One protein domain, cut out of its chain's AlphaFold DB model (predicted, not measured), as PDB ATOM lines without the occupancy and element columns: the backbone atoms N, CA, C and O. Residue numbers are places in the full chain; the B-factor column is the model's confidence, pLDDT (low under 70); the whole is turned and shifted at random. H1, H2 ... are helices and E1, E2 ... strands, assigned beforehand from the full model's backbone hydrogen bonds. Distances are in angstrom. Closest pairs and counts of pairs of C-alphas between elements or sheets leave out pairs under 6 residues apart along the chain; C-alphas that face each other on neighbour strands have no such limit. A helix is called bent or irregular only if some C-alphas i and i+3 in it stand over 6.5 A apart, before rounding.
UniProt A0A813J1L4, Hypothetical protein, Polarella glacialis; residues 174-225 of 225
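AT A GLANCE: This is residues 174 to 225 of the 225 residues of the protein "Hypothetical protein" of Polarella glacialis (UniProt A0A813J1L4). The domain is an open zigzag with no packed core: a small hairpin of two short strands, E1 and E2, has helix H1 reaching away from it on one side, while a bare stretch of chain with no named element, residues 201 to 209, leads from E2 to a second helix, H2, far out at the other end. The two helices are apart, and H2, together with residues 204 to 209 before it, sticks out free, as do residues 174 to 185 of H1. The printed part has 52 residues with two named helices and two named strands in the order H1, E1, E2, H2; the two-stranded sheet is antiparallel and the class is mostly helix. The whole is extended, with a radius of gyration of the C-alphas of 17.7 A, and flat, its C-alphas spanning 52 by 31 by 16 A.

IN THESE COORDINATES: The sheet begins with strand E1, residues 190 to 192, which measures 6.2 A from first to last C-alpha and starts at Val 190, C-alpha at (187.211, 179.279, 170.408). Strand E2, residues 198 to 200, measures 6.3 A and ends at Arg 200, C-alpha at (182.891, 177.576, 170.145). Before the sheet comes helix H1, residues 174 to 187, 19.7 A from first to last C-alpha. Its first C-alpha, that of Ala 174, is at (198.072, 201.035, 174.124), and its last, that of Leu 187, is at (189.872, 183.391, 170.879). After the sheet comes helix H2, residues 210 to 223, 20.6 A from first to last C-alpha, beginning at Pro 210, C-alpha at (161.374, 185.110, 179.482), and ending at Gln 223, C-alpha at (157.602, 173.249, 163.126).

HOW THE PARTS SIT: E1 and E2 are antiparallel neighbours and form a hairpin, with 143 degrees between their N-to-C directions. Among the C-alphas that face each other, those of Val 190 and Arg 200 are 4.7 A apart, and those of Ile 192 and Pro 198 are 4.8 A apart. Across the pair, N of Ser 191 and O of Thr 199 are within hydrogen-bond range at 3.1 A, and so are N of Thr 199 and O of Ser 191 at 3.0 A. The link from E1 to E2, residues 193 to 197, is tight. A tight link of two residues, 188 and 189, joins H1 to E1, while H1 and E2 are apart. The link from E2 to H2, residues 201 to 209, is short but not tight. H2 is apart from both H1 and E1. In H1 each O i to N i+4 pair is within hydrogen-bond range; in H2 it is 9 of 10. Neither helix is bent.

THE WHOLE: The two C-alphas farthest apart in the domain are those of Ala 174 and Lys 225, the first and last printed residues, at 55.5 A. The printed part has no cut, and it ends at residue 225, the chain's last residue. It has no long link. Residues 204 to 225, of which 210 to 223 belong to H2, stand free, and so do residues 174 to 185, which belong to H1. The mean pLDDT of the printed part of this model is 76.9. It is 93 in H1, 72 in E1, 66 in E2 and 81 in H2. Confidence is low, under 70, at residues 189, 193 and 196, at residues 198 to 209, and at residue 225; the run from 198 to 209 takes in E2 and its link to H2.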
ATOM      1  N   ALA A 174     199.327 201.251 173.409       94.19
ATOM      2  CA  ALA A 174     198.072 201.035 174.124       94.19
ATOM      3  C   ALA A 174     196.997 200.449 173.198       94.19
ATOM      4  O   ALA A 174     196.340 199.476 173.560       94.19
ATOM      5  N   ILE A 175     196.876 200.975 171.975       95.12
ATOM      6  CA  ILE A 175     195.964 200.447 170.952       95.12
ATOM      7  C   ILE A 175     196.340 199.005 170.597       95.12
ATOM      8  O   ILE A 175     195.475 198.135 170.598       95.12
ATOM      9  N   ALA A 176     197.622 198.717 170.354       96.06
ATOM     10  CA  ALA A 176     198.079 197.362 170.052       96.06
ATOM     11  C   ALA A 176     197.771 196.380 171.197       96.06
ATOM     12  O   ALA A 176     197.269 195.287 170.944       96.06
ATOM     13  N   ALA A 177     198.005 196.778 172.451       96.75
ATOM     14  CA  ALA A 177     197.656 195.965 173.615       96.75
ATOM     15  C   ALA A 177     196.142 195.710 173.701       96.75
ATOM     16  O   ALA A 177     195.725 194.580 173.947       96.75
ATOM     17  N   LEU A 178     195.315 196.726 173.434       96.75
ATOM     18  CA  LEU A 178     193.857 196.601 173.425       96.75
ATOM     19  C   LEU A 178     193.383 195.626 172.341       96.75
ATOM     20  O   LEU A 178     192.567 194.751 172.624       96.75
ATOM     21  N   VAL A 179     193.940 195.714 171.131       96.56
ATOM     22  CA  VAL A 179     193.643 194.779 170.033       96.56
ATOM     23  C   VAL A 179     193.973 193.343 170.437       96.56
ATOM     24  O   VAL A 179     193.152 192.452 170.229       96.56
ATOM     25  N   VAL A 180     195.129 193.109 171.067       96.00
ATOM     26  CA  VAL A 180     195.520 191.775 171.554       96.00
ATOM     27  C   VAL A 180     194.552 191.263 172.624       96.00
ATOM     28  O   VAL A 180     194.177 190.094 172.583       96.00
ATOM     29  N   VAL A 181     194.106 192.116 173.551       95.81
ATOM     30  CA  VAL A 181     193.124 191.736 174.582       95.81
ATOM     31  C   VAL A 181     191.778 191.363 173.960       95.81
ATOM     32  O   VAL A 181     191.212 190.337 174.328       95.81
ATOM     33  N   VAL A 182     191.272 192.145 173.003       93.88
ATOM     34  CA  VAL A 182     190.022 191.824 172.289       93.88
ATOM     35  C   VAL A 182     190.161 190.498 171.545       93.88
ATOM     36  O   VAL A 182     189.306 189.625 171.681       93.88
ATOM     37  N   LEU A 183     191.272 190.305 170.831       92.94
ATOM     38  CA  LEU A 183     191.553 189.057 170.129       92.94
ATOM     39  C   LEU A 183     191.606 187.871 171.103       92.94
ATOM     40  O   LEU A 183     191.058 186.815 170.813       92.94
ATOM     41  N   TYR A 184     192.221 188.050 172.274       91.25
ATOM     42  CA  TYR A 184     192.276 187.037 173.325       91.25
ATOM     43  C   TYR A 184     190.884 186.700 173.874       91.25
ATOM     44  O   TYR A 184     190.580 185.529 174.079       91.25
ATOM     45  N   LEU A 185     190.020 187.695 174.088       87.88
ATOM     46  CA  LEU A 185     188.647 187.474 174.552       87.88
ATOM     47  C   LEU A 185     187.783 186.738 173.522       87.88
ATOM     48  O   LEU A 185     186.952 185.925 173.913       87.88
ATOM     49  N   GLU A 186     187.994 186.988 172.232       85.19
ATOM     50  CA  GLU A 186     187.317 186.259 171.155       85.19
ATOM     51  C   GLU A 186     187.876 184.836 171.000       85.19
ATOM     52  O   GLU A 186     187.127 183.870 170.868       85.19
ATOM     53  N   LEU A 187     189.201 184.678 171.068       82.62
ATOM     54  CA  LEU A 187     189.872 183.391 170.879       82.62
ATOM     55  C   LEU A 187     189.761 182.465 172.093       82.62
ATOM     56  O   LEU A 187     189.778 181.252 171.911       82.62
ATOM     57  N   ARG A 188     189.611 182.981 173.321       79.25
ATOM     58  CA  ARG A 188     189.483 182.128 174.522       79.25
ATOM     59  C   ARG A 188     188.234 181.238 174.482       79.25
ATOM     60  O   ARG A 188     188.238 180.157 175.067       79.25
ATOM     61  N   ASP A 189     187.180 181.692 173.801       67.94
ATOM     62  CA  ASP A 189     185.915 180.962 173.657       67.94
ATOM     63  C   ASP A 189     185.966 179.989 172.452       67.94
ATOM     64  O   ASP A 189     185.115 179.101 172.316       67.94
ATOM     65  N   VAL A 190     186.983 180.119 171.588       71.00
ATOM     66  CA  VAL A 190     187.211 179.279 170.408       71.00
ATOM     67  C   VAL A 190     188.225 178.191 170.749       71.00
ATOM     68  O   VAL A 190     189.437 178.381 170.702       71.00
ATOM     69  N   SER A 191     187.725 176.997 171.053       71.88
ATOM     70  CA  SER A 191     188.573 175.807 171.098       71.88
ATOM     71  C   SER A 191     188.763 175.257 169.686       71.88
ATOM     72  O   SER A 191     187.794 174.911 169.008       71.88
ATOM     73  N   ILE A 192     190.012 175.185 169.232       72.06
ATOM     74  CA  ILE A 192     190.373 174.483 167.998       72.06
ATOM     75  C   ILE A 192     190.554 173.016 168.377       72.06
ATOM     76  O   ILE A 192     191.518 172.652 169.048       72.06
ATOM     77  N   GLY A 193     189.583 172.180 168.006       68.31
ATOM     78  CA  GLY A 193     189.692 170.739 168.203       68.31
ATOM     79  C   GLY A 193     190.792 170.129 167.320       68.31
ATOM     80  O   GLY A 193     191.199 170.745 166.332       68.31
ATOM     81  N   PRO A 194     191.230 168.887 167.598       71.88
ATOM     82  CA  PRO A 194     192.256 168.183 166.810       71.88
ATOM     83  C   PRO A 194     191.898 168.028 165.321       71.88
ATOM     84  O   PRO A 194     192.767 167.801 164.490       71.88
ATOM     85  N   ASN A 195     190.624 168.221 164.970       74.50
ATOM     86  CA  ASN A 195     190.110 168.159 163.603       74.50
ATOM     87  C   ASN A 195     190.201 169.506 162.852       74.50
ATOM     88  O   ASN A 195     189.617 169.641 161.778       74.50
ATOM     89  N   GLY A 196     190.826 170.538 163.436       68.38
ATOM     90  CA  GLY A 196     190.979 171.872 162.836       68.38
ATOM     91  C   GLY A 196     189.685 172.687 162.712       68.38
ATOM     92  O   GLY A 196     189.715 173.825 162.252       68.38
ATOM     93  N   LYS A 197     188.539 172.137 163.130       73.56
ATOM     94  CA  LYS A 197     187.258 172.851 163.129       73.56
ATOM     95  C   LYS A 197     187.169 173.750 164.368       73.56
ATOM     96  O   LYS A 197     187.312 173.234 165.480       73.56
ATOM     97  N   PRO A 198     186.922 175.064 164.210       67.50
ATOM     98  CA  PRO A 198     186.716 175.954 165.343       67.50
ATOM     99  C   PRO A 198     185.372 175.621 165.998       67.50
ATOM    100  O   PRO A 198     184.309 175.917 165.455       67.50
ATOM    101  N   THR A 199     185.412 174.982 167.165       66.75
ATOM    102  CA  THR A 199     184.226 174.726 167.986       66.75
ATOM    103  C   THR A 199     184.182 175.764 169.098       66.75
ATOM    104  O   THR A 199     185.049 175.792 169.977       66.75
ATOM    105  N   ARG A 200     183.182 176.650 169.046       64.06
ATOM    106  CA  ARG A 200     182.891 177.576 170.145       64.06
ATOM    107  C   ARG A 200     182.347 176.770 171.315       64.06
ATOM    108  O   ARG A 200     181.417 175.985 171.130       64.06
ATOM    109  N   LYS A 201     182.919 176.948 172.507       61.03
ATOM    110  CA  LYS A 201     182.321 176.377 173.717       61.03
ATOM    111  C   LYS A 201     180.945 177.016 173.891       61.03
ATOM    112  O   LYS A 201     180.843 178.240 173.955       61.03
ATOM    113  N   ILE A 202     179.897 176.192 173.908       60.00
ATOM    114  CA  ILE A 202     178.542 176.622 174.262       60.00
ATOM    115  C   ILE A 202     178.660 177.278 175.637       60.00
ATOM    116  O   ILE A 202     179.121 176.643 176.589       60.00
ATOM    117  N   ARG A 203     178.363 178.581 175.718       58.12
ATOM    118  CA  ARG A 203     178.339 179.276 177.006       58.12
ATOM    119  C   ARG A 203     177.301 178.572 177.883       58.12
ATOM    120  O   ARG A 203     176.232 178.270 177.361       58.12
ATOM    121  N   PRO A 204     177.578 178.336 179.176       59.44
ATOM    122  CA  PRO A 204     176.502 178.029 180.105       59.44
ATOM    123  C   PRO A 204     175.508 179.189 180.036       59.44
ATOM    124  O   PRO A 204     175.922 180.355 180.043       59.44
ATOM    125  N   ASP A 205     174.241 178.835 179.847       54.16
ATOM    126  CA  ASP A 205     173.164 179.725 179.445       54.16
ATOM    127  C   ASP A 205     173.211 181.048 180.207       54.16
ATOM    128  O   ASP A 205     173.092 181.128 181.432       54.16
ATOM    129  N   ARG A 206     173.404 182.125 179.449       55.47
ATOM    130  CA  ARG A 206     173.024 183.453 179.910       55.47
ATOM    131  C   ARG A 206     171.517 183.338 180.113       55.47
ATOM    132  O   ARG A 206     170.854 183.088 179.115       55.47
ATOM    133  N   ASN A 207     171.035 183.420 181.360       49.72
ATOM    134  CA  ASN A 207     169.613 183.306 181.715       49.72
ATOM    135  C   ASN A 207     168.758 183.904 180.595       49.72
ATOM    136  O   ASN A 207     168.789 185.126 180.410       49.72
ATOM    137  N   LEU A 208     168.111 183.037 179.803       57.88
ATOM    138  CA  LEU A 208     167.281 183.482 178.695       57.88
ATOM    139  C   LEU A 208     166.233 184.404 179.298       57.88
ATOM    140  O   LEU A 208     165.609 184.093 180.316       57.88
ATOM    141  N   SER A 209     166.091 185.581 178.707       63.44
ATOM    142  CA  SER A 209     164.995 186.448 179.102       63.44
ATOM    143  C   SER A 209     163.680 185.698 178.831       63.44
ATOM    144  O   SER A 209     163.589 185.002 177.817       63.44
ATOM    145  N   PRO A 210     162.644 185.823 179.678       70.88
ATOM    146  CA  PRO A 210     161.374 185.110 179.482       70.88
ATOM    147  C   PRO A 210     160.702 185.398 178.123       70.88
ATOM    148  O   PRO A 210     159.810 184.668 177.702       70.88
ATOM    149  N   GLN A 211     161.136 186.442 177.404       70.31
ATOM    150  CA  GLN A 211     160.719 186.707 176.026       70.31
ATOM    151  C   GLN A 211     161.316 185.729 175.001       70.31
ATOM    152  O   GLN A 211     160.610 185.325 174.083       70.31
ATOM    153  N   GLU A 212     162.576 185.318 175.148       74.81
ATOM    154  CA  GLU A 212     163.233 184.415 174.189       74.81
ATOM    155  C   GLU A 212     162.711 182.974 174.310       74.81
ATOM    156  O   GLU A 212     162.615 182.259 173.310       74.81
ATOM    157  N   GLU A 213     162.293 182.555 175.510       76.62
ATOM    158  CA  GLU A 213     161.628 181.259 175.713       76.62
ATOM    159  C   GLU A 213     160.273 181.188 174.991       76.62
ATOM    160  O   GLU A 213     159.960 180.171 174.364       76.62
ATOM    161  N   LEU A 214     159.498 182.279 175.007       79.88
ATOM    162  CA  LEU A 214     158.223 182.363 174.286       79.88
ATOM    163  C   LEU A 214     158.417 182.282 172.766       79.88
ATOM    164  O   LEU A 214     157.663 181.581 172.087       79.88
ATOM    165  N   GLU A 215     159.441 182.941 172.221       81.69
ATOM    166  CA  GLU A 215     159.744 182.858 170.788       81.69
ATOM    167  C   GLU A 215     160.189 181.451 170.368       81.69
ATOM    168  O   GLU A 215     159.785 180.956 169.309       81.69
ATOM    169  N   LEU A 216     160.983 180.770 171.199       82.06
ATOM    170  CA  LEU A 216     161.388 179.387 170.944       82.06
ATOM    171  C   LEU A 216     160.193 178.431 170.972       82.06
ATOM    172  O   LEU A 216     160.081 177.567 170.098       82.06
ATOM    173  N   GLN A 217     159.271 178.613 171.917       83.38
ATOM    174  CA  GLN A 217     158.061 177.801 172.009       83.38
ATOM    175  C   GLN A 217     157.136 178.023 170.801       83.38
ATOM    176  O   GLN A 217     156.604 177.065 170.236       83.38
ATOM    177  N   GLN A 218     156.999 179.272 170.343       86.62
ATOM    178  CA  GLN A 218     156.213 179.596 169.153       86.62
ATOM    179  C   GLN A 218     156.834 179.002 167.879       86.62
ATOM    180  O   GLN A 218     156.112 178.473 167.029       86.62
ATOM    181  N   LYS A 219     158.170 179.012 167.764       85.62
ATOM    182  CA  LYS A 219     158.886 178.345 166.665       85.62
ATOM    183  C   LYS A 219     158.710 176.830 166.676       85.62
ATOM    184  O   LYS A 219     158.518 176.250 165.610       85.62
ATOM    185  N   GLN A 220     158.740 176.183 167.842       87.38
ATOM    186  CA  GLN A 220     158.493 174.739 167.932       87.38
ATOM    187  C   GLN A 220     157.064 174.375 167.511       87.38
ATOM    188  O   GLN A 220     156.874 173.412 166.772       87.38
ATOM    189  N   LEU A 221     156.070 175.180 167.900       84.94
ATOM    190  CA  LEU A 221     154.679 175.002 167.465       84.94
ATOM    191  C   LEU A 221     154.501 175.171 165.951       84.94
ATOM    192  O   LEU A 221     153.679 174.481 165.355       84.94
ATOM    193  N   GLN A 222     155.267 176.065 165.319       83.00
ATOM    194  CA  GLN A 222     155.251 176.214 163.862       83.00
ATOM    195  C   GLN A 222     155.922 175.046 163.135       83.00
ATOM    196  O   GLN A 222     155.499 174.720 162.036       83.00
ATOM    197  N   GLN A 223     156.934 174.410 163.729       80.50
ATOM    198  CA  GLN A 223     157.602 173.249 163.126       80.50
ATOM    199  C   GLN A 223     156.812 171.940 163.270       80.50
ATOM    200  O   GLN A 223     157.116 170.976 162.573       80.50
ATOM    201  N   GLN A 224     155.828 171.887 164.172       73.50
ATOM    202  CA  GLN A 224     154.939 170.729 164.328       73.50
ATOM    203  C   GLN A 224     153.671 170.788 163.460       73.50
ATOM    204  O   GLN A 224     152.872 169.853 163.504       73.50
ATOM    205  N   LYS A 225     153.469 171.864 162.694       62.56
ATOM    206  CA  LYS A 225     152.417 171.958 161.673       62.56
ATOM    207  C   LYS A 225     152.981 171.655 160.294       62.56
ATOM    208  O   LYS A 225     152.220 171.054 159.508       62.56
TER     209      LYS A 225